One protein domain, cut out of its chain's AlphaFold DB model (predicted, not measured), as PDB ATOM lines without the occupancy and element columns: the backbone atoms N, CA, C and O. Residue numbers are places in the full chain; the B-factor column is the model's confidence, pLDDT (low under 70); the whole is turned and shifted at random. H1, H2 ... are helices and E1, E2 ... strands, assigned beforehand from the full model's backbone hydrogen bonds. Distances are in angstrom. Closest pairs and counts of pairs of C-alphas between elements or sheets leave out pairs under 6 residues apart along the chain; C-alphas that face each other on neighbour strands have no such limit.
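What this domain is: This is residues 87 to 260 of the 271 residues of an uncharacterized protein of Tenericutes bacterium HGW-Tenericutes-2 (UniProt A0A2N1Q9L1). Two strongly twisted sheets lie partly face to face as a loose-edged sandwich with crossed strands; a long ribbon of two antiparallel strands, E6 and E11, runs the length of the larger sheet, with E7, E9 and E8 on one side of it and the hairpin of E3 and E4 on the other. The smaller sheet, in the order E2, E1, E5, E10, covers part of the larger one, its hairpin of E1 and E2 reaching beyond the overlap, while the small helix H2 packs over the last part of E11. The printed part has 174 residues with eleven named strands and two named helices, in the order E1 to E8, H1, E9, E10, E11, H2. Both sheets are antiparallel and the class is mostly strand. The whole is compact, with a radius of gyration of the C-alphas of 18.1 A, and spans 58 by 44 by 35 A.

How they stand to each other: The larger sheet is branched at E6, residues 152 to 167, whose pairing is staggered. E11, residues 238 to 250, is on one side of E6, at 164 degrees between directions, with N 157 and O 245 2.8 A apart. On the other side of E6 are E7, residues 173 to 178, with N 176 and O 164 2.8 A apart, and E9, residues 202 to 205, with N 203 and O 156 2.8 A apart. E6 and E7 form a hairpin. E9 has E6 on one side and the edge strand E8, residues 193 to 196, on the other side, with N 194 and O 204 2.8 A apart. E4, residues 118 to 126, bends by 100 degrees at residue 122; it has E11 on one side, with N 124 and O 242 2.8 A apart, and E3, residues 109 to 112, on the other, with N 110 and O 123 2.8 A apart. E3 and E4 form a hairpin. In the other sheet E1, residues 87 to 96, and E2, residues 101 to 106, form a hairpin, with N 92 and O 105 2.8 A apart. E5, residues 140 to 146, is the other neighbour of E1, with N 89 and O 143 2.8 A apart, and the edge strand E10, residues 218 to 223, is the antiparallel neighbour of E5, with N 144 and O 220 2.8 A apart. The two sheets make a sandwich, two sheets face to face: the facing parts are 9.6 A centre to centre and the strands stand at 57 degrees. The closest C-alphas of E1 and E11 are those of Ile 88 and Leu 246, 7.6 A apart. E2 runs on into E3 at 50 degrees. H2, residues 254 to 259, is on the larger sheet over E11, at a height over the sheet of 8.1 A, and runs slantwise to the strands, at 33 degrees to E11 on the local plane; their closest C-alphas are those of Val 249 and Pro 255, 6.5 A apart. H1, residues 197 to 200, only grazes that sheet. In H2 every O i to N i+4 pair is within hydrogen-bond range; H1 is too short for such a pair, and its one O i to N i+3 pair is not within range.

Where its parts are: E6 is the longest strand, 46.8 A from C-alpha 152 at (100.174, 125.333, 109.284) to C-alpha 167 at (145.742, 135.973, 108.032). E11 measures 40.2 A. E1 begins at C-alpha 87, (110.198, 129.895, 103.245), and measures 26.9 A; E5 measures 19.9 A. H2 ends at C-alpha 259, (107.271, 116.872, 116.036).

The domain as a whole: The C-alphas farthest apart, those of Tyr 169 and Tyr 252, are 57.8 A apart. The printed part has no cut. The long links are E4 to E5, E7 to E8, E9 to E10 and E10 to E11. The mean pLDDT of the printed part is 93.9, and residues 114 to 115 are under 70.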
ATOM      1  N   ASP A  87     108.836 129.495 103.586       97.25
ATOM      2  CA  ASP A  87     110.198 129.895 103.245       97.25
ATOM      3  C   ASP A  87     110.721 130.947 104.220       97.25
ATOM      4  O   ASP A  87     109.966 131.556 104.979       97.25
ATOM      5  N   ILE A  88     112.029 131.166 104.170       96.62
ATOM      6  CA  ILE A  88     112.734 132.176 104.952       96.62
ATOM      7  C   ILE A  88     113.273 133.259 104.028       96.62
ATOM      8  O   ILE A  88     113.642 132.983 102.886       96.62
ATOM      9  N   ASP A  89     113.353 134.474 104.543       96.94
ATOM     10  CA  ASP A  89     113.771 135.633 103.776       96.94
ATOM     11  C   ASP A  89     114.593 136.591 104.658       96.94
ATOM     12  O   ASP A  89     114.052 137.526 105.258       96.94
ATOM     13  N   PRO A  90     115.899 136.314 104.830       96.75
ATOM     14  CA  PRO A  90     116.820 137.202 105.528       96.75
ATOM     15  C   PRO A  90     117.238 138.375 104.631       96.75
ATOM     16  O   PRO A  90     117.692 138.190 103.499       96.75
ATOM     17  N   TYR A  91     117.157 139.593 105.159       97.50
ATOM     18  CA  TYR A  91     117.539 140.809 104.440       97.50
ATOM     19  C   TYR A  91     118.061 141.891 105.390       97.50
ATOM     20  O   TYR A  91     117.990 141.762 106.610       97.50
ATOM     21  N   PHE A  92     118.588 142.970 104.826       97.44
ATOM     22  CA  PHE A  92     118.962 144.184 105.540       97.44
ATOM     23  C   PHE A  92     118.025 145.325 105.150       97.44
ATOM     24  O   PHE A  92     117.725 145.519 103.969       97.44
ATOM     25  N   SER A  93     117.550 146.060 106.151       96.56
ATOM     26  CA  SER A  93     116.755 147.272 105.978       96.56
ATOM     27  C   SER A  93     117.680 148.481 106.048       96.56
ATOM     28  O   SER A  93     118.262 148.763 107.092       96.56
ATOM     29  N   VAL A  94     117.854 149.168 104.921       95.00
ATOM     30  CA  VAL A  94     118.849 150.236 104.759       95.00
ATOM     31  C   VAL A  94     118.133 151.541 104.469       95.00
ATOM     32  O   VAL A  94     117.369 151.634 103.514       95.00
ATOM     33  N   TYR A  95     118.374 152.564 105.282       92.94
ATOM     34  CA  TYR A  95     117.772 153.871 105.058       92.94
ATOM     35  C   TYR A  95     118.373 154.547 103.818       92.94
ATOM     36  O   TYR A  95     119.588 154.730 103.727       92.94
ATOM     37  N   ASN A  96     117.523 154.940 102.874       92.56
ATOM     38  CA  ASN A  96     117.926 155.628 101.656       92.56
ATOM     39  C   ASN A  96     117.686 157.139 101.787       92.56
ATOM     40  O   ASN A  96     116.551 157.612 101.804       92.56
ATOM     41  N   ASP A  97     118.771 157.916 101.811       91.44
ATOM     42  CA  ASP A  97     118.735 159.381 101.948       91.44
ATOM     43  C   ASP A  97     118.057 160.113 100.773       91.44
ATOM     44  O   ASP A  97     117.709 161.290 100.891       91.44
ATOM     45  N   ILE A  98     117.897 159.456  99.619       93.31
ATOM     46  CA  ILE A  98     117.282 160.038  98.419       93.31
ATOM     47  C   ILE A  98     115.763 159.862  98.460       93.31
ATOM     48  O   ILE A  98     115.029 160.814  98.186       93.31
ATOM     49  N   THR A  99     115.292 158.649  98.761       94.19
ATOM     50  CA  THR A  99     113.856 158.327  98.816       94.19
ATOM     51  C   THR A  99     113.242 158.620 100.182       94.19
ATOM     52  O   THR A  99     112.027 158.786 100.256       94.19
ATOM     53  N   PHE A 100     114.060 158.766 101.231       91.56
ATOM     54  CA  PHE A 100     113.640 158.857 102.635       91.56
ATOM     55  C   PHE A 100     112.841 157.623 103.093       91.56
ATOM     56  O   PHE A 100     111.985 157.715 103.974       91.56
ATOM     57  N   GLU A 101     113.120 156.468 102.487       93.62
ATOM     58  CA  GLU A 101     112.486 155.178 102.766       93.62
ATOM     59  C   GLU A 101     113.549 154.120 103.089       93.62
ATOM     60  O   GLU A 101     114.734 154.302 102.806       93.62
ATOM     61  N   TYR A 102     113.130 153.019 103.713       92.25
ATOM     62  CA  TYR A 102     114.008 151.881 103.958       92.25
ATOM     63  C   TYR A 102     113.986 150.934 102.761       92.25
ATOM     64  O   TYR A 102     112.970 150.294 102.482       92.25
ATOM     65  N   ASP A 103     115.127 150.817 102.096       94.44
ATOM     66  CA  ASP A 103     115.340 149.862 101.024       94.44
ATOM     67  C   ASP A 103     115.658 148.479 101.592       94.44
ATOM     68  O   ASP A 103     116.298 148.315 102.636       94.44
ATOM     69  N   ARG A 104     115.210 147.462 100.861       95.31
ATOM     70  CA  ARG A 104     115.488 146.062 101.156       95.31
ATOM     71  C   ARG A 104     116.713 145.600 100.379       95.31
ATOM     72  O   ARG A 104     116.705 145.619  99.150       95.31
ATOM     73  N   VAL A 105     117.725 145.121 101.095       95.19
ATOM     74  CA  VAL A 105     118.934 144.528 100.514       95.19
ATOM     75  C   VAL A 105     119.016 143.063 100.927       95.19
ATOM     76  O   VAL A 105     119.063 142.758 102.113       95.19
ATOM     77  N   GLU A 106     119.017 142.143  99.963       93.94
ATOM     78  CA  GLU A 106     119.095 140.703 100.248       93.94
ATOM     79  C   GLU A 106     120.367 140.350 101.031       93.94
ATOM     80  O   GLU A 106     121.455 140.873 100.761       93.94
ATOM     81  N   ALA A 107     120.236 139.456 102.016       92.25
ATOM     82  CA  ALA A 107     121.381 139.017 102.794       92.25
ATOM     83  C   ALA A 107     122.356 138.215 101.919       92.25
ATOM     84  O   ALA A 107     121.972 137.309 101.179       92.25
ATOM     85  N   THR A 108     123.645 138.532 102.028       87.19
ATOM     86  CA  THR A 108     124.685 137.862 101.243       87.19
ATOM     87  C   THR A 108     125.128 136.564 101.912       87.19
ATOM     88  O   THR A 108     125.263 136.481 103.138       87.19
ATOM     89  N   LEU A 109     125.359 135.533 101.097       85.81
ATOM     90  CA  LEU A 109     125.915 134.270 101.571       85.81
ATOM     91  C   LEU A 109     127.373 134.456 102.003       85.81
ATOM     92  O   LEU A 109     128.125 135.230 101.408       85.81
ATOM     93  N   VAL A 110     127.796 133.712 103.023       83.12
ATOM     94  CA  VAL A 110     129.192 133.688 103.463       83.12
ATOM     95  C   VAL A 110     130.058 133.091 102.358       83.12
ATOM     96  O   VAL A 110     129.834 131.965 101.906       83.12
ATOM     97  N   GLN A 111     131.105 133.821 101.984       82.75
ATOM     98  CA  GLN A 111     132.098 133.379 101.013       82.75
ATOM     99  C   GLN A 111     133.456 133.194 101.694       82.75
ATOM    100  O   GLN A 111     133.988 134.115 102.315       82.75
ATOM    101  N   ILE A 112     134.047 132.009 101.547       72.44
ATOM    102  CA  ILE A 112     135.401 131.719 102.019       72.44
ATOM    103  C   ILE A 112     136.377 132.230 100.957       72.44
ATOM    104  O   ILE A 112     136.347 131.770  99.814       72.44
ATOM    105  N   GLN A 113     137.258 133.158 101.346       70.94
ATOM    106  CA  GLN A 113     138.265 133.813 100.495       70.94
ATOM    107  C   GLN A 113     139.422 132.862 100.109       70.94
ATOM    108  O   GLN A 113     140.592 133.105 100.408       70.94
ATOM    109  N   VAL A 114     139.085 131.747  99.461       67.75
ATOM    110  CA  VAL A 114     140.001 130.774  98.851       67.75
ATOM    111  C   VAL A 114     139.847 130.800  97.325       67.75
ATOM    112  O   VAL A 114     138.908 131.389  96.800       67.75
ATOM    113  N   SER A 115     140.797 130.212  96.593       68.56
ATOM    114  CA  SER A 115     140.725 130.078  95.131       68.56
ATOM    115  C   SER A 115     140.522 128.602  94.761       68.56
ATOM    116  O   SER A 115     141.423 127.803  95.036       68.56
ATOM    117  N   PRO A 116     139.384 128.211  94.150       75.19
ATOM    118  CA  PRO A 116     138.219 129.040  93.816       75.19
ATOM    119  C   PRO A 116     137.418 129.452  95.058       75.19
ATOM    120  O   PRO A 116     137.493 128.780  96.082       75.19
ATOM    121  N   LEU A 117     136.644 130.534  94.941       79.69
ATOM    122  CA  LEU A 117     135.748 131.020  95.992       79.69
ATOM    123  C   LEU A 117     134.744 129.923  96.362       79.69
ATOM    124  O   LEU A 117     134.102 129.356  95.476       79.69
ATOM    125  N   ILE A 118     134.618 129.622  97.653       82.75
ATOM    126  CA  ILE A 118     133.663 128.628  98.152       82.75
ATOM    127  C   ILE A 118     132.582 129.364  98.933       82.75
ATOM    128  O   ILE A 118     132.873 129.991  99.951       82.75
ATOM    129  N   GLU A 119     131.340 129.278  98.468       87.81
ATOM    130  CA  GLU A 119     130.176 129.799  99.185       87.81
ATOM    131  C   GLU A 119     129.639 128.747 100.155       87.81
ATOM    132  O   GLU A 119     129.578 127.557  99.827       87.81
ATOM    133  N   LYS A 120     129.242 129.180 101.353       89.81
ATOM    134  CA  LYS A 120     128.545 128.329 102.318       89.81
ATOM    135  C   LYS A 120     127.034 128.456 102.066       89.81
ATOM    136  O   LYS A 120     126.461 129.495 102.395       89.81
ATOM    137  N   PRO A 121     126.372 127.446 101.471       88.62
ATOM    138  CA  PRO A 121     124.952 127.549 101.154       88.62
ATOM    139  C   PRO A 121     124.120 127.681 102.435       88.62
ATOM    140  O   PRO A 121     124.325 126.928 103.384       88.62
ATOM    141  N   GLY A 122     123.184 128.634 102.451       90.12
ATOM    142  CA  GLY A 122     122.277 128.867 103.583       90.12
ATOM    143  C   GLY A 122     122.924 129.494 104.824       90.12
ATOM    144  O   GLY A 122     122.288 129.525 105.875       90.12
ATOM    145  N   VAL A 123     124.166 129.979 104.716       94.88
ATOM    146  CA  VAL A 123     124.847 130.719 105.785       94.88
ATOM    147  C   VAL A 123     125.029 132.159 105.335       94.88
ATOM    148  O   VAL A 123     125.659 132.407 104.309       94.88
ATOM    149  N   TYR A 124     124.510 133.102 106.111       95.75
ATOM    150  CA  TYR A 124     124.522 134.529 105.811       95.75
ATOM    151  C   TYR A 124     125.554 135.256 106.666       95.75
ATOM    152  O   TYR A 124     125.780 134.901 107.827       95.75
ATOM    153  N   LEU A 125     126.195 136.265 106.078       94.81
ATOM    154  CA  LEU A 125     127.187 137.094 106.755       94.81
ATOM    155  C   LEU A 125     126.528 138.358 107.315       94.81
ATOM    156  O   LEU A 125     125.904 139.113 106.573       94.81
ATOM    157  N   ILE A 126     126.735 138.625 108.602       96.06
ATOM    158  CA  ILE A 126     126.292 139.851 109.273       96.06
ATOM    159  C   ILE A 126     127.515 140.623 109.777       96.06
ATOM    160  O   ILE A 126     128.401 140.071 110.442       96.06
ATOM    161  N   ASN A 127     127.565 141.920 109.460       96.00
ATOM    162  CA  ASN A 127     128.616 142.814 109.928       96.00
ATOM    163  C   ASN A 127     128.354 143.216 111.387       96.00
ATOM    164  O   ASN A 127     127.295 143.736 111.723       96.00
ATOM    165  N   ILE A 128     129.351 143.010 112.244       96.94
ATOM    166  CA  ILE A 128     129.323 143.354 113.675       96.94
ATOM    167  C   ILE A 128     130.465 144.298 114.079       96.94
ATOM    168  O   ILE A 128     130.682 144.537 115.262       96.94
ATOM    169  N   VAL A 129     131.221 144.822 113.110       97.06
ATOM    170  CA  VAL A 129     132.430 145.633 113.348       97.06
ATOM    171  C   VAL A 129     132.242 147.106 112.997       97.06
ATOM    172  O   VAL A 129     132.971 147.956 113.503       97.06
ATOM    173  N   ASN A 130     131.284 147.431 112.124       95.69
ATOM    174  CA  ASN A 130     131.045 148.799 111.666       95.69
ATOM    175  C   ASN A 130     129.548 149.118 111.632       95.69
ATOM    176  O   ASN A 130     128.842 148.646 110.741       95.69
ATOM    177  N   ASN A 131     129.101 149.975 112.552       94.62
ATOM    178  CA  ASN A 131     127.710 150.426 112.643       94.62
ATOM    179  C   ASN A 131     127.268 151.343 111.492       94.62
ATOM    180  O   ASN A 131     126.077 151.493 111.258       94.62
ATOM    181  N   GLY A 132     128.207 151.926 110.743       94.19
ATOM    182  CA  GLY A 132     127.911 152.685 109.527       94.19
ATOM    183  C   GLY A 132     127.753 151.818 108.276       94.19
ATOM    184  O   GLY A 132     127.728 152.355 107.175       94.19
ATOM    185  N   SER A 133     127.752 150.490 108.410       94.69
ATOM    186  CA  SER A 133     127.582 149.566 107.291       94.69
ATOM    187  C   SER A 133     126.107 149.244 107.067       94.69
ATOM    188  O   SER A 133     125.411 148.878 108.006       94.69
ATOM    189  N   ASP A 134     125.677 149.204 105.809       94.81
ATOM    190  CA  ASP A 134     124.326 148.757 105.436       94.81
ATOM    191  C   ASP A 134     124.017 147.338 105.951       94.81
ATOM    192  O   ASP A 134     122.932 147.069 106.454       94.81
ATOM    193  N   TYR A 135     125.022 146.458 105.926       95.44
ATOM    194  CA  TYR A 135     124.971 145.075 106.416       95.44
ATOM    195  C   TYR A 135     125.194 144.914 107.931       95.44
ATOM    196  O   TYR A 135     125.552 143.822 108.389       95.44
ATOM    197  N   PHE A 136     125.100 145.997 108.710       96.88
ATOM    198  CA  PHE A 136     125.309 145.942 110.155       96.88
ATOM    199  C   PHE A 136     124.199 145.159 110.867       96.88
ATOM    200  O   PHE A 136     123.059 145.111 110.409       96.88
ATOM    201  N   PHE A 137     124.546 144.560 112.006       97.31
ATOM    202  CA  PHE A 137     123.675 143.740 112.849       97.31
ATOM    203  C   PHE A 137     122.289 144.347 113.093       97.31
ATOM    204  O   PHE A 137     121.281 143.668 112.922       97.31
ATOM    205  N   GLU A 138     122.232 145.634 113.431       97.06
ATOM    206  CA  GLU A 138     120.981 146.340 113.744       97.06
ATOM    207  C   GLU A 138     120.056 146.510 112.530       97.06
ATOM    208  O   GLU A 138     118.852 146.699 112.692       97.06
ATOM    209  N   ASN A 139     120.587 146.404 111.309       96.88
ATOM    210  CA  ASN A 139     119.811 146.498 110.071       96.88
ATOM    211  C   ASN A 139     119.296 145.133 109.606       96.88
ATOM    212  O   ASN A 139     118.502 145.075 108.668       96.88
ATOM    213  N   PHE A 140     119.735 144.034 110.227       97.62
ATOM    214  CA  PHE A 140     119.310 142.693 109.845       97.62
ATOM    215  C   PHE A 140     117.833 142.473 110.181       97.62
ATOM    216  O   PHE A 140     117.360 142.809 111.268       97.62
ATOM    217  N   ARG A 141     117.094 141.912 109.231       97.56
ATOM    218  CA  ARG A 141     115.676 141.583 109.326       97.56
ATOM    219  C   ARG A 141     115.467 140.157 108.852       97.56
ATOM    220  O   ARG A 141     116.222 139.635 108.027       97.56
ATOM    221  N   PHE A 142     114.434 139.528 109.389       97.12
ATOM    222  CA  PHE A 142     114.124 138.145 109.071       97.12
ATOM    223  C   PHE A 142     112.622 137.951 108.947       97.12
ATOM    224  O   PHE A 142     111.901 137.995 109.949       97.12
ATOM    225  N   ASP A 143     112.187 137.708 107.715       97.75
ATOM    226  CA  ASP A 143     110.805 137.402 107.387       97.75
ATOM    227  C   ASP A 143     110.640 135.915 107.080       97.75
ATOM    228  O   ASP A 143     111.522 135.246 106.539       97.75
ATOM    229  N   ILE A 144     109.462 135.399 107.404       98.12
ATOM    230  CA  ILE A 144     109.008 134.067 107.030       98.12
ATOM    231  C   ILE A 144     107.848 134.212 106.052       98.12
ATOM    232  O   ILE A 144     106.859 134.894 106.331       98.12
ATOM    233  N   ILE A 145     107.962 133.546 104.907       98.19
ATOM    234  CA  ILE A 145     107.001 133.606 103.809       98.19
ATOM    235  C   ILE A 145     106.153 132.334 103.829       98.19
ATOM    236  O   ILE A 145     106.582 131.261 103.409       98.19
ATOM    237  N   VAL A 146     104.910 132.444 104.283       97.94
ATOM    238  CA  VAL A 146     103.969 131.324 104.377       97.94
ATOM    239  C   VAL A 146     103.179 131.195 103.077       97.94
ATOM    240  O   VAL A 146     102.304 132.011 102.773       97.94
ATOM    241  N   LYS A 147     103.438 130.119 102.332       97.12
ATOM    242  CA  LYS A 147     102.751 129.768 101.074       97.12
ATOM    243  C   LYS A 147     101.738 128.629 101.229       97.12
ATOM    244  O   LYS A 147     101.028 128.285 100.284       97.12
ATOM    245  N   SER A 148     101.648 128.062 102.430       96.44
ATOM    246  CA  SER A 148     100.762 126.946 102.770       96.44
ATOM    247  C   SER A 148      99.296 127.226 102.421       96.44
ATOM    248  O   SER A 148      98.774 128.305 102.714       96.44
ATOM    249  N   SER A 149      98.610 126.244 101.827       95.06
ATOM    250  CA  SER A 149      97.185 126.339 101.466       95.06
ATOM    251  C   SER A 149      96.240 125.967 102.613       95.06
ATOM    252  O   SER A 149      95.053 126.299 102.572       95.06
ATOM    253  N   VAL A 150      96.770 125.315 103.647       96.00
ATOM    254  CA  VAL A 150      96.073 124.922 104.876       96.00
ATOM    255  C   VAL A 150      96.678 125.618 106.089       96.00
ATOM    256  O   VAL A 150      97.755 126.199 106.000       96.00
ATOM    257  N   ASN A 151      95.967 125.573 107.217       97.62
ATOM    258  CA  ASN A 151      96.491 126.044 108.495       97.62
ATOM    259  C   ASN A 151      97.727 125.216 108.867       97.62
ATOM    260  O   ASN A 151      97.627 123.992 108.990       97.62
ATOM    261  N   THR A 152      98.842 125.896 109.086       97.69
ATOM    262  CA  THR A 152     100.174 125.333 109.284       97.69
ATOM    263  C   THR A 152     100.773 125.904 110.562       97.69
ATOM    264  O   THR A 152     100.708 127.113 110.791       97.69
ATOM    265  N   TYR A 153     101.370 125.038 111.375       98.00
ATOM    266  CA  TYR A 153     102.310 125.451 112.411       98.00
ATOM    267  C   TYR A 153     103.722 125.362 111.857       98.00
ATOM    268  O   TYR A 153     104.027 124.492 111.042       98.00
ATOM    269  N   PHE A 154     104.595 126.246 112.319       98.31
ATOM    270  CA  PHE A 154     106.003 126.183 111.980       98.31
ATOM    271  C   PHE A 154     106.868 126.575 113.174       98.31
ATOM    272  O   PHE A 154     106.428 127.276 114.091       98.31
ATOM    273  N   ARG A 155     108.100 126.077 113.156       98.06
ATOM    274  CA  ARG A 155     109.134 126.350 114.150       98.06
ATOM    275  C   ARG A 155     110.470 126.548 113.455       98.06
ATOM    276  O   ARG A 155     110.698 125.997 112.376       98.06
ATOM    277  N   ILE A 156     111.346 127.332 114.067       98.25
ATOM    278  CA  ILE A 156     112.639 127.694 113.491       98.25
ATOM    279  C   ILE A 156     113.770 127.472 114.488       98.25
ATOM    280  O   ILE A 156     113.655 127.863 115.647       98.25
ATOM    281  N   LYS A 157     114.866 126.872 114.022       97.62
ATOM    282  CA  LYS A 157     116.169 126.897 114.692       97.62
ATOM    283  C   LYS A 157     117.034 127.967 114.062       97.62
ATOM    284  O   LYS A 157     117.101 128.067 112.832       97.62
ATOM    285  N   ILE A 158     117.721 128.718 114.906       96.69
ATOM    286  CA  ILE A 158     118.639 129.775 114.499       96.69
ATOM    287  C   ILE A 158     120.035 129.354 114.945       96.69
ATOM    288  O   ILE A 158     120.282 129.166 116.133       96.69
ATOM    289  N   TYR A 159     120.935 129.174 113.983       95.81
ATOM    290  CA  TYR A 159     122.326 128.830 114.235       95.81
ATOM    291  C   TYR A 159     123.172 130.084 114.099       95.81
ATOM    292  O   TYR A 159     123.263 130.657 113.016       95.81
ATOM    293  N   GLU A 160     123.804 130.492 115.190       95.12
ATOM    294  CA  GLU A 160     124.578 131.724 115.269       95.12
ATOM    295  C   GLU A 160     126.017 131.380 115.634       95.12
ATOM    296  O   GLU A 160     126.274 130.688 116.618       95.12
ATOM    297  N   GLN A 161     126.974 131.852 114.837       95.44
ATOM    298  CA  GLN A 161     128.387 131.575 115.055       95.44
ATOM    299  C   GLN A 161     129.207 132.852 114.905       95.44
ATOM    300  O   GLN A 161     129.405 133.375 113.803       95.44
ATOM    301  N   LEU A 162     129.762 133.317 116.024       95.75
ATOM    302  CA  LEU A 162     130.774 134.362 116.007       95.75
ATOM    303  C   LEU A 162     132.060 133.801 115.391       95.75
ATOM    304  O   LEU A 162     132.550 132.748 115.808       95.75
ATOM    305  N   THR A 163     132.596 134.480 114.384       94.81
ATOM    306  CA  THR A 163     133.749 134.007 113.612       94.81
ATOM    307  C   THR A 163     134.804 135.099 113.513       94.81
ATOM    308  O   THR A 163     134.492 136.226 113.133       94.81
ATOM    309  N   LEU A 164     136.056 134.759 113.818       94.75
ATOM    310  CA  LEU A 164     137.218 135.617 113.597       94.75
ATOM    311  C   LEU A 164     137.979 135.148 112.359       94.75
ATOM    312  O   LEU A 164     138.512 134.038 112.332       94.75
ATOM    313  N   THR A 165     138.086 136.021 111.366       92.69
ATOM    314  CA  THR A 165     138.894 135.801 110.170       92.69
ATOM    315  C   THR A 165     140.229 136.516 110.315       92.69
ATOM    316  O   THR A 165     140.279 137.730 110.515       92.69
ATOM    317  N   TYR A 166     141.328 135.776 110.185       91.81
ATOM    318  CA  TYR A 166     142.679 136.328 110.274       91.81
ATOM    319  C   TYR A 166     143.617 135.716 109.233       91.81
ATOM    320  O   TYR A 166     143.407 134.609 108.734       91.81
ATOM    321  N   LEU A 167     144.678 136.452 108.906       91.88
ATOM    322  CA  LEU A 167     145.742 135.973 108.032       91.88
ATOM    323  C   LEU A 167     146.755 135.181 108.864       91.88
ATOM    324  O   LEU A 167     147.371 135.721 109.784       91.88
ATOM    325  N   ASN A 168     146.931 133.900 108.556       90.12
ATOM    326  CA  ASN A 168     147.906 133.068 109.256       90.12
ATOM    327  C   ASN A 168     149.350 133.334 108.772       90.12
ATOM    328  O   ASN A 168     149.590 134.071 107.814       90.12
ATOM    329  N   TYR A 169     150.338 132.693 109.408       91.69
ATOM    330  CA  TYR A 169     151.762 132.852 109.068       91.69
ATOM    331  C   TYR A 169     152.130 132.389 107.644       91.69
ATOM    332  O   TYR A 169     153.219 132.696 107.163       91.69
ATOM    333  N   GLN A 170     151.243 131.649 106.973       91.94
ATOM    334  CA  GLN A 170     151.402 131.184 105.593       91.94
ATOM    335  C   GLN A 170     150.726 132.125 104.584       91.94
ATOM    336  O   GLN A 170     150.692 131.815 103.396       91.94
ATOM    337  N   GLY A 171     150.167 133.255 105.036       87.38
ATOM    338  CA  GLY A 171     149.454 134.196 104.175       87.38
ATOM    339  C   GLY A 171     148.091 133.687 103.704       87.38
ATOM    340  O   GLY A 171     147.605 134.138 102.672       87.38
ATOM    341  N   THR A 172     147.476 132.744 104.424       88.06
ATOM    342  CA  THR A 172     146.141 132.208 104.106       88.06
ATOM    343  C   THR A 172     145.108 132.719 105.108       88.06
ATOM    344  O   THR A 172     145.376 132.752 106.313       88.06
ATOM    345  N   TYR A 173     143.925 133.104 104.624       86.56
ATOM    346  CA  TYR A 173     142.798 133.447 105.490       86.56
ATOM    347  C   TYR A 173     142.306 132.201 106.222       86.56
ATOM    348  O   TYR A 173     142.020 131.175 105.608       86.56
ATOM    349  N   THR A 174     142.247 132.285 107.545       88.88
ATOM    350  CA  THR A 174     141.747 131.229 108.425       88.88
ATOM    351  C   THR A 174     140.572 131.779 109.218       88.88
ATOM    352  O   THR A 174     140.638 132.903 109.713       88.88
ATOM    353  N   GLU A 175     139.512 130.984 109.330       91.31
ATOM    354  CA  GLU A 175     138.356 131.275 110.176       91.31
ATOM    355  C   GLU A 175     138.497 130.525 111.502       91.31
ATOM    356  O   GLU A 175     138.778 129.325 111.524       91.31
ATOM    357  N   LEU A 176     138.292 131.233 112.608       93.31
ATOM    358  CA  LEU A 176     138.216 130.666 113.946       93.31
ATOM    359  C   LEU A 176     136.802 130.854 114.491       93.31
ATOM    360  O   LEU A 176     136.338 131.984 114.648       93.31
ATOM    361  N   SER A 177     136.138 129.745 114.806       94.06
ATOM    362  CA  SER A 177     134.852 129.746 115.501       94.06
ATOM    363  C   SER A 177     135.050 130.137 116.962       94.06
ATOM    364  O   SER A 177     135.824 129.505 117.684       94.06
ATOM    365  N   ILE A 178     134.351 131.178 117.399       94.06
ATOM    366  CA  ILE A 178     134.355 131.641 118.783       94.06
ATOM    367  C   ILE A 178     133.100 131.112 119.461       94.06
ATOM    368  O   ILE A 178     131.988 131.307 118.973       94.06
ATOM    369  N   LEU A 179     133.286 130.418 120.581       88.50
ATOM    370  CA  LEU A 179     132.172 129.923 121.378       88.50
ATOM    371  C   LEU A 179     131.424 131.117 121.970       88.50
ATOM    372  O   LEU A 179     131.999 131.888 122.740       88.50
ATOM    373  N   ASN A 180     130.156 131.252 121.595       87.12
ATOM    374  CA  ASN A 180     129.214 132.125 122.267       87.12
ATOM    375  C   ASN A 180     128.285 131.236 123.097       87.12
ATOM    376  O   ASN A 180     127.719 130.287 122.560       87.12
ATOM    377  N   ASN A 181     128.200 131.494 124.401       83.38
ATOM    378  CA  ASN A 181     127.363 130.689 125.295       83.38
ATOM    379  C   ASN A 181     125.893 131.120 125.251       83.38
ATOM    380  O   ASN A 181     125.038 130.333 125.636       83.38
ATOM    381  N   ASP A 182     125.630 132.337 124.775       90.50
ATOM    382  CA  ASP A 182     124.301 132.934 124.724       90.50
ATOM    383  C   ASP A 182     123.893 133.222 123.270       90.50
ATOM    384  O   ASP A 182     124.730 133.287 122.365       90.50
ATOM    385  N   HIS A 183     122.596 133.433 123.049       92.56
ATOM    386  CA  HIS A 183     122.075 133.895 121.764       92.56
ATOM    387  C   HIS A 183     122.478 135.346 121.480       92.56
ATOM    388  O   HIS A 183     122.638 136.166 122.390       92.56
ATOM    389  N   MET A 184     122.614 135.684 120.201       94.44
ATOM    390  CA  MET A 184     122.820 137.057 119.768       94.44
ATOM    391  C   MET A 184     121.586 137.907 120.114       94.44
ATOM    392  O   MET A 184     120.450 137.461 119.935       94.44
ATOM    393  N   PRO A 185     121.780 139.147 120.600       94.88
ATOM    394  CA  PRO A 185     120.706 140.009 121.086       94.88
ATOM    395  C   PRO A 185     119.974 140.707 119.930       94.88
ATOM    396  O   PRO A 185     119.952 141.937 119.841       94.88
ATOM    397  N   PHE A 186     119.415 139.925 119.005       95.94
ATOM    398  CA  PHE A 186     118.472 140.448 118.021       95.94
ATOM    399  C   PHE A 186     117.181 140.891 118.720       95.94
ATOM    400  O   PHE A 186     116.776 140.319 119.734       95.94
ATOM    401  N   ASP A 187     116.523 141.905 118.166       96.19
ATOM    402  CA  ASP A 187     115.235 142.393 118.661       96.19
ATOM    403  C   ASP A 187     114.095 141.522 118.104       96.19
ATOM    404  O   ASP A 187     113.434 141.853 117.119       96.19
ATOM    405  N   TYR A 188     113.948 140.324 118.675       95.69
ATOM    406  CA  TYR A 188     112.923 139.364 118.269       95.69
ATOM    407  C   TYR A 188     111.520 139.832 118.687       95.69
ATOM    408  O   TYR A 188     111.293 140.176 119.849       95.69
ATOM    409  N   ASP A 189     110.530 139.733 117.792       94.56
ATOM    410  CA  ASP A 189     109.124 139.909 118.177       94.56
ATOM    411  C   ASP A 189     108.636 138.699 118.982       94.56
ATOM    412  O   ASP A 189     108.245 137.680 118.426       94.56
ATOM    413  N   LEU A 190     108.598 138.799 120.310       94.56
ATOM    414  CA  LEU A 190     108.112 137.717 121.181       94.56
ATOM    415  C   LEU A 190     106.594 137.763 121.442       94.56
ATOM    416  O   LEU A 190     106.055 136.967 122.222       94.56
ATOM    417  N   THR A 191     105.863 138.667 120.781       95.25
ATOM    418  CA  THR A 191     104.408 138.800 120.959       95.25
ATOM    419  C   THR A 191     103.695 137.537 120.490       95.25
ATOM    420  O   THR A 191     102.966 136.901 121.258       95.25
ATOM    421  N   ASN A 192     103.959 137.121 119.250       95.12
ATOM    422  CA  ASN A 192     103.362 135.928 118.636       95.12
ATOM    423  C   ASN A 192     104.317 134.731 118.582       95.12
ATOM    424  O   ASN A 192     103.910 133.637 118.192       95.12
ATOM    425  N   TRP A 193     105.555 134.917 119.031       96.94
ATOM    426  CA  TRP A 193     106.579 133.884 119.080       96.94
ATOM    427  C   TRP A 193     106.826 133.397 120.501       96.94
ATOM    428  O   TRP A 193     106.734 134.160 121.465       96.94
ATOM    429  N   TYR A 194     107.078 132.105 120.642       97.19
ATOM    430  CA  TYR A 194     107.502 131.482 121.885       97.19
ATOM    431  C   TYR A 194     108.945 131.017 121.726       97.19
ATOM    432  O   TYR A 194     109.237 130.186 120.865       97.19
ATOM    433  N   ASP A 195     109.834 131.589 122.530       97.06
ATOM    434  CA  ASP A 195     111.242 131.216 122.555       97.06
ATOM    435  C   ASP A 195     111.430 129.999 123.462       97.06
ATOM    436  O   ASP A 195     111.167 130.064 124.663       97.06
ATOM    437  N   HIS A 196     111.840 128.882 122.867       96.25
ATOM    438  CA  HIS A 196     112.087 127.621 123.559       96.25
ATOM    439  C   HIS A 196     113.506 127.102 123.288       96.25
ATOM    440  O   HIS A 196     113.803 125.923 123.509       96.25
ATOM    441  N   ARG A 197     114.397 127.992 122.825       95.75
ATOM    442  CA  ARG A 197     115.739 127.623 122.372       95.75
ATOM    443  C   ARG A 197     116.582 126.971 123.467       95.75
ATOM    444  O   ARG A 197     117.289 126.019 123.178       95.75
ATOM    445  N   ASP A 198     116.408 127.371 124.725       94.75
ATOM    446  CA  ASP A 198     117.119 126.783 125.871       94.75
ATOM    447  C   ASP A 198     116.780 125.300 126.141       94.75
ATOM    448  O   ASP A 198     117.470 124.638 126.921       94.75
ATOM    449  N   ILE A 199     115.692 124.777 125.558       95.06
ATOM    450  CA  ILE A 199     115.191 123.420 125.819       95.06
ATOM    451  C   ILE A 199     115.319 122.528 124.582       95.06
ATOM    452  O   ILE A 199     115.772 121.386 124.706       95.06
ATOM    453  N   ASP A 200     114.912 123.013 123.405       95.44
ATOM    454  CA  ASP A 200     114.880 122.225 122.164       95.44
ATOM    455  C   ASP A 200     115.491 122.931 120.937       95.44
ATOM    456  O   ASP A 200     115.383 122.421 119.815       95.44
ATOM    457  N   ASP A 201     116.159 124.070 121.149       96.00
ATOM    458  CA  ASP A 201     116.754 124.948 120.134       96.00
ATOM    459  C   ASP A 201     115.749 125.598 119.153       96.00
ATOM    460  O   ASP A 201     116.174 126.212 118.170       96.00
ATOM    461  N   TYR A 202     114.429 125.504 119.383       97.69
ATOM    462  CA  TYR A 202     113.417 126.099 118.503       97.69
ATOM    463  C   TYR A 202     112.766 127.366 119.069       97.69
ATOM    464  O   TYR A 202     112.504 127.515 120.262       97.69
ATOM    465  N   MET A 203     112.380 128.252 118.153       97.69
ATOM    466  CA  MET A 203     111.334 129.250 118.368       97.69
ATOM    467  C   MET A 203     110.062 128.817 117.636       97.69
ATOM    468  O   MET A 203     110.110 128.391 116.480       97.69
ATOM    469  N   TYR A 204     108.916 128.948 118.300       98.06
ATOM    470  CA  TYR A 204     107.612 128.522 117.795       98.06
ATOM    471  C   TYR A 204     106.735 129.730 117.488       98.06
ATOM    472  O   TYR A 204     106.604 130.627 118.322       98.06
ATOM    473  N   TYR A 205     106.067 129.735 116.336       97.94
ATOM    474  CA  TYR A 205     104.995 130.696 116.094       97.94
ATOM    475  C   TYR A 205     103.687 130.163 116.701       97.94
ATOM    476  O   TYR A 205     103.234 129.070 116.354       97.94
ATOM    477  N   LYS A 206     103.092 130.908 117.642       96.88
ATOM    478  CA  LYS A 206     102.003 130.416 118.518       96.88
ATOM    479  C   LYS A 206     100.697 130.130 117.774       96.88
ATOM    480  O   LYS A 206      99.880 129.335 118.230       96.88
ATOM    481  N   MET A 207     100.466 130.808 116.654       96.12
ATOM    482  CA  MET A 207      99.188 130.778 115.945       96.12
ATOM    483  C   MET A 207      99.310 129.997 114.634       96.12
ATOM    484  O   MET A 207     100.292 130.167 113.920       96.12
ATOM    485  N   PRO A 208      98.319 129.177 114.254       96.94
ATOM    486  CA  PRO A 208      98.349 128.520 112.958       96.94
ATOM    487  C   PRO A 208      98.135 129.553 111.849       96.94
ATOM    488  O   PRO A 208      97.257 130.415 111.942       96.94
ATOM    489  N   VAL A 209      98.911 129.441 110.774       97.56
ATOM    490  CA  VAL A 209      98.911 130.407 109.666       97.56
ATOM    491  C   VAL A 209      98.733 129.728 108.322       97.56
ATOM    492  O   VAL A 209      98.947 128.530 108.169       97.56
ATOM    493  N   LYS A 210      98.323 130.508 107.330       97.00
ATOM    494  CA  LYS A 210      98.197 130.094 105.934       97.00
ATOM    495  C   LYS A 210      98.385 131.310 105.042       97.00
ATOM    496  O   LYS A 210      98.305 132.439 105.522       97.00
ATOM    497  N   ARG A 211      98.575 131.080 103.745       95.81
ATOM    498  CA  ARG A 211      98.613 132.152 102.742       95.81
ATOM    499  C   ARG A 211      97.363 133.041 102.801       95.81
ATOM    500  O   ARG A 211      96.263 132.556 103.088       95.81
ATOM    501  N   THR A 212      97.525 134.324 102.486       95.62
ATOM    502  CA  THR A 212      96.437 135.316 102.492       95.62
ATOM    503  C   THR A 212      95.418 135.022 101.392       95.62
ATOM    504  O   THR A 212      94.208 135.068 101.617       95.62
ATOM    505  N   SER A 213      95.905 134.663 100.202       93.00
ATOM    506  CA  SER A 213      95.085 134.280  99.051       93.00
ATOM    507  C   SER A 213      95.788 133.196  98.227       93.00
ATOM    508  O   SER A 213      96.872 132.740  98.578       93.00
ATOM    509  N   ALA A 214      95.177 132.733  97.131       87.44
ATOM    510  CA  ALA A 214      95.774 131.682  96.300       87.44
ATOM    511  C   ALA A 214      97.140 132.071  95.701       87.44
ATOM    512  O   ALA A 214      97.956 131.188  95.448       87.44
ATOM    513  N   LEU A 215      97.376 133.371  95.505       89.94
ATOM    514  CA  LEU A 215      98.581 133.916  94.878       89.94
ATOM    515  C   LEU A 215      99.445 134.735  95.845       89.94
ATOM    516  O   LEU A 215     100.595 135.019  95.528       89.94
ATOM    517  N   GLU A 216      98.916 135.115  97.009       95.19
ATOM    518  CA  GLU A 216      99.612 135.998  97.944       95.19
ATOM    519  C   GLU A 216     100.021 135.232  99.206       95.19
ATOM    520  O   GLU A 216      99.143 134.759  99.946       95.19
ATOM    521  N   PRO A 217     101.334 135.113  99.480       97.19
ATOM    522  CA  PRO A 217     101.803 134.527 100.722       97.19
ATOM    523  C   PRO A 217     101.417 135.402 101.919       97.19
ATOM    524  O   PRO A 217     101.087 136.583 101.790       97.19
ATOM    525  N   HIS A 218     101.456 134.808 103.104       97.62
ATOM    526  CA  HIS A 218     101.384 135.551 104.356       97.62
ATOM    527  C   HIS A 218     102.804 135.742 104.897       97.62
ATOM    528  O   HIS A 218     103.542 134.766 105.004       97.62
ATOM    529  N   ILE A 219     103.198 136.982 105.182       97.75
ATOM    530  CA  ILE A 219     104.555 137.321 105.631       97.75
ATOM    531  C   ILE A 219     104.521 137.576 107.135       97.75
ATOM    532  O   ILE A 219     103.680 138.338 107.615       97.75
ATOM    533  N   ILE A 220     105.428 136.930 107.863       97.69
ATOM    534  CA  ILE A 220     105.573 137.055 109.313       97.69
ATOM    535  C   ILE A 220     107.009 137.464 109.607       97.69
ATOM    536  O   ILE A 220     107.928 136.696 109.338       97.69
ATOM    537  N   SER A 221     107.201 138.635 110.200       96.88
ATOM    538  CA  SER A 221     108.521 139.085 110.638       96.88
ATOM    539  C   SER A 221     108.863 138.494 112.006       96.88
ATOM    540  O   SER A 221     108.059 138.546 112.937       96.88
ATOM    541  N   LEU A 222     110.061 137.927 112.132       96.44
ATOM    542  CA  LEU A 222     110.639 137.502 113.413       96.44
ATOM    543  C   LEU A 222     111.502 138.609 114.024       96.44
ATOM    544  O   LEU A 222     111.508 138.783 115.237       96.44
ATOM    545  N   ILE A 223     112.218 139.349 113.173       96.31
ATOM    546  CA  ILE A 223     113.043 140.505 113.541       96.31
ATOM    547  C   ILE A 223     112.527 141.683 112.700       96.31
ATOM    548  O   ILE A 223     113.042 141.904 111.600       96.31
ATOM    549  N   PRO A 224     111.442 142.358 113.130       94.06
ATOM    550  CA  PRO A 224     110.776 143.388 112.329       94.06
ATOM    551  C   PRO A 224     111.528 144.722 112.326       94.06
ATOM    552  O   PRO A 224     111.550 145.423 111.315       94.06
ATOM    553  N   ASP A 225     112.139 145.079 113.453       93.00
ATOM    554  CA  ASP A 225     112.913 146.303 113.619       93.00
ATOM    555  C   ASP A 225     113.990 146.112 114.693       93.00
ATOM    556  O   ASP A 225     114.048 145.050 115.305       93.00
ATOM    557  N   TYR A 226     114.842 147.116 114.910       93.06
ATOM    558  CA  TYR A 226     115.811 147.134 116.005       93.06
ATOM    559  C   TYR A 226     115.609 148.368 116.885       93.06
ATOM    560  O   TYR A 226     116.029 149.476 116.554       93.06
ATOM    561  N   THR A 227     114.956 148.170 118.027       93.00
ATOM    562  CA  THR A 227     114.581 149.231 118.978       93.00
ATOM    563  C   THR A 227     115.377 149.187 120.284       93.00
ATOM    564  O   THR A 227     115.187 150.027 121.170       93.00
ATOM    565  N   LEU A 228     116.280 148.211 120.412       92.81
ATOM    566  CA  LEU A 228     117.131 148.009 121.579       92.81
ATOM    567  C   LEU A 228     118.271 149.039 121.656       92.81
ATOM    568  O   LEU A 228     118.460 149.891 120.788       92.81
ATOM    569  N   ALA A 229     119.050 148.964 122.739       92.88
ATOM    570  CA  ALA A 229     120.299 149.709 122.838       92.88
ATOM    571  C   ALA A 229     121.271 149.276 121.732       92.88
ATOM    572  O   ALA A 229     121.298 148.102 121.372       92.88
ATOM    573  N   SER A 230     122.088 150.215 121.246       94.25
ATOM    574  CA  SER A 230     123.003 149.937 120.137       94.25
ATOM    575  C   SER A 230     123.916 148.744 120.429       94.25
ATOM    576  O   SER A 230     124.479 148.618 121.525       94.25
ATOM    577  N   PHE A 231     124.044 147.879 119.431       95.50
ATOM    578  CA  PHE A 231     124.823 146.661 119.475       95.50
ATOM    579  C   PHE A 231     126.321 146.980 119.627       95.50
ATOM    580  O   PHE A 231     126.862 147.809 118.885       95.50
ATOM    581  N   PRO A 232     127.032 146.333 120.570       94.62
ATOM    582  CA  PRO A 232     128.453 146.578 120.769       94.62
ATOM    583  C   PRO A 232     129.262 146.130 119.549       94.62
ATOM    584  O   PRO A 232     129.168 144.988 119.102       94.62
ATOM    585  N   ILE A 233     130.103 147.026 119.034       95.88
ATOM    586  CA  ILE A 233     130.993 146.709 117.915       95.88
ATOM    587  C   ILE A 233     132.135 145.787 118.357       95.88
ATOM    588  O   ILE A 233     132.709 145.949 119.436       95.88
ATOM    589  N   TYR A 234     132.477 144.839 117.492       95.94
ATOM    590  CA  TYR A 234     133.626 143.952 117.650       95.94
ATOM    591  C   TYR A 234     134.854 144.503 116.916       95.94
ATOM    592  O   TYR A 234     134.747 145.353 116.029       95.94
ATOM    593  N   ASP A 235     136.031 143.986 117.267       96.00
ATOM    594  CA  ASP A 235     137.278 144.327 116.586       96.00
ATOM    595  C   ASP A 235     137.278 143.878 115.115       96.00
ATOM    596  O   ASP A 235     136.565 142.961 114.699       96.00
ATOM    597  N   ALA A 236     138.137 144.502 114.310       94.56
ATOM    598  CA  ALA A 236     138.298 144.133 112.909       94.56
ATOM    599  C   ALA A 236     138.655 142.641 112.745       94.56
ATOM    600  O   ALA A 236     139.506 142.102 113.454       94.56
ATOM    601  N   GLY A 237     138.022 141.991 111.766       92.19
ATOM    602  CA  GLY A 237     138.169 140.557 111.492       92.19
ATOM    603  C   GLY A 237     137.056 139.695 112.093       92.19
ATOM    604  O   GLY A 237     136.878 138.564 111.645       92.19
ATOM    605  N   TYR A 238     136.278 140.214 113.045       95.69
ATOM    606  CA  TYR A 238     135.089 139.532 113.549       95.69
ATOM    607  C   TYR A 238     133.914 139.637 112.568       95.69
ATOM    608  O   TYR A 238     133.741 140.631 111.863       95.69
ATOM    609  N   SER A 239     133.088 138.599 112.537       94.50
ATOM    610  CA  SER A 239     131.834 138.544 111.788       94.50
ATOM    611  C   SER A 239     130.850 137.603 112.475       94.50
ATOM    612  O   SER A 239     131.261 136.676 113.177       94.50
ATOM    613  N   LEU A 240     129.555 137.829 112.267       96.25
ATOM    614  CA  LEU A 240     128.518 136.881 112.658       96.25
ATOM    615  C   LEU A 240     128.101 136.084 111.420       96.25
ATOM    616  O   LEU A 240     127.728 136.661 110.402       96.25
ATOM    617  N   GLN A 241     128.187 134.759 111.508       95.88
ATOM    618  CA  GLN A 241     127.621 133.848 110.517       95.88
ATOM    619  C   GLN A 241     126.317 133.292 111.085       95.88
ATOM    620  O   GLN A 241     126.316 132.770 112.202       95.88
ATOM    621  N   ILE A 242     125.223 133.419 110.336       96.06
ATOM    622  CA  ILE A 242     123.898 132.951 110.755       96.06
ATOM    623  C   ILE A 242     123.318 131.975 109.734       96.06
ATOM    624  O   ILE A 242     123.466 132.166 108.528       96.06
ATOM    625  N   ALA A 243     122.655 130.927 110.207       96.12
ATOM    626  CA  ALA A 243     121.915 129.985 109.377       96.12
ATOM    627  C   ALA A 243     120.592 129.617 110.050       96.12
ATOM    628  O   ALA A 243     120.443 129.735 111.265       96.12
ATOM    629  N   PHE A 244     119.637 129.136 109.261       96.44
ATOM    630  CA  PHE A 244     118.286 128.854 109.735       96.44
ATOM    631  C   PHE A 244     117.850 127.452 109.323       96.44
ATOM    632  O   PHE A 244     118.158 126.988 108.224       96.44
ATOM    633  N   SER A 245     117.098 126.783 110.192       96.88
ATOM    634  CA  SER A 245     116.373 125.558 109.860       96.88
ATOM    635  C   SER A 245     114.913 125.748 110.225       96.88
ATOM    636  O   SER A 245     114.578 125.971 111.383       96.88
ATOM    637  N   LEU A 246     114.058 125.700 109.212       97.56
ATOM    638  CA  LEU A 246     112.630 125.934 109.328       97.56
ATOM    639  C   LEU A 246     111.887 124.616 109.113       97.56
ATOM    640  O   LEU A 246     112.137 123.905 108.140       97.56
ATOM    641  N   GLU A 247     110.955 124.312 110.007       98.06
ATOM    642  CA  GLU A 247     110.078 123.151 109.908       98.06
ATOM    643  C   GLU A 247     108.628 123.610 109.944       98.06
ATOM    644  O   GLU A 247     108.240 124.376 110.825       98.06
ATOM    645  N   ALA A 248     107.822 123.118 109.009       97.94
ATOM    646  CA  ALA A 248     106.413 123.453 108.896       97.94
ATOM    647  C   ALA A 248     105.574 122.183 108.762       97.94
ATOM    648  O   ALA A 248     105.930 121.267 108.023       97.94
ATOM    649  N   VAL A 249     104.451 122.136 109.476       97.56
ATOM    650  CA  VAL A 249     103.543 120.985 109.531       97.56
ATOM    651  C   VAL A 249     102.096 121.455 109.484       97.56
ATOM    652  O   VAL A 249     101.763 122.552 109.937       97.56
ATOM    653  N   GLN A 250     101.204 120.618 108.963       96.56
ATOM    654  CA  GLN A 250      99.770 120.907 109.015       96.56
ATOM    655  C   GLN A 250      99.309 121.031 110.470       96.56
ATOM    656  O   GLN A 250      99.688 120.226 111.312       96.56
ATOM    657  N   SER A 251      98.457 122.010 110.766       96.12
ATOM    658  CA  SER A 251      97.956 122.247 112.128       96.12
ATOM    659  C   SER A 251      97.276 121.022 112.738       96.12
ATOM    660  O   SER A 251      97.536 120.669 113.882       96.12
ATOM    661  N   TYR A 252      96.446 120.335 111.955       94.56
ATOM    662  CA  TYR A 252      95.743 119.147 112.415       94.56
ATOM    663  C   TYR A 252      96.671 117.928 112.423       94.56
ATOM    664  O   TYR A 252      97.020 117.399 111.369       94.56
ATOM    665  N   GLY A 253      97.059 117.479 113.617       93.69
ATOM    666  CA  GLY A 253      97.865 116.275 113.832       93.69
ATOM    667  C   GLY A 253      99.331 116.380 113.400       93.69
ATOM    668  O   GLY A 253     100.101 115.484 113.722       93.69
ATOM    669  N   GLY A 254      99.752 117.440 112.707       95.69
ATOM    670  CA  GLY A 254     101.146 117.615 112.293       95.69
ATOM    671  C   GLY A 254     102.107 117.742 113.475       95.69
ATOM    672  O   GLY A 254     103.053 116.963 113.532       95.69
ATOM    673  N   PRO A 255     101.868 118.630 114.460       96.88
ATOM    674  CA  PRO A 255     102.760 118.743 115.613       96.88
ATOM    675  C   PRO A 255     102.908 117.436 116.407       96.88
ATOM    676  O   PRO A 255     104.006 117.083 116.831       96.88
ATOM    677  N   GLU A 256     101.828 116.670 116.558       96.88
ATOM    678  CA  GLU A 256     101.874 115.383 117.256       96.88
ATOM    679  C   GLU A 256     102.622 114.317 116.445       96.88
ATOM    680  O   GLU A 256     103.511 113.655 116.978       96.88
ATOM    681  N   ASN A 257     102.302 114.170 115.154       96.94
ATOM    682  CA  ASN A 257     102.841 113.096 114.316       96.94
ATOM    683  C   ASN A 257     104.274 113.358 113.830       96.94
ATOM    684  O   ASN A 257     105.051 112.414 113.718       96.94
ATOM    685  N   GLU A 258     104.623 114.614 113.546       96.75
ATOM    686  CA  GLU A 258     105.913 114.989 112.953       96.75
ATOM    687  C   GLU A 258     106.892 115.539 113.998       96.75
ATOM    688  O   GLU A 258     108.088 115.256 113.936       96.75
ATOM    689  N   TRP A 259     106.411 116.310 114.983       96.75
ATOM    690  CA  TRP A 259     107.271 116.872 116.036       96.75
ATOM    691  C   TRP A 259     107.260 116.058 117.332       96.75
ATOM    692  O   TRP A 259     108.092 116.308 118.204       96.75
ATOM    693  N   GLY A 260     106.349 115.089 117.474       96.75
ATOM    694  CA  GLY A 260     106.200 114.302 118.699       96.75
ATOM    695  C   GLY A 260     105.624 115.102 119.871       96.75
ATOM    696  O   GLY A 260     105.809 114.715 121.026       96.75
TER     697      GLY A 260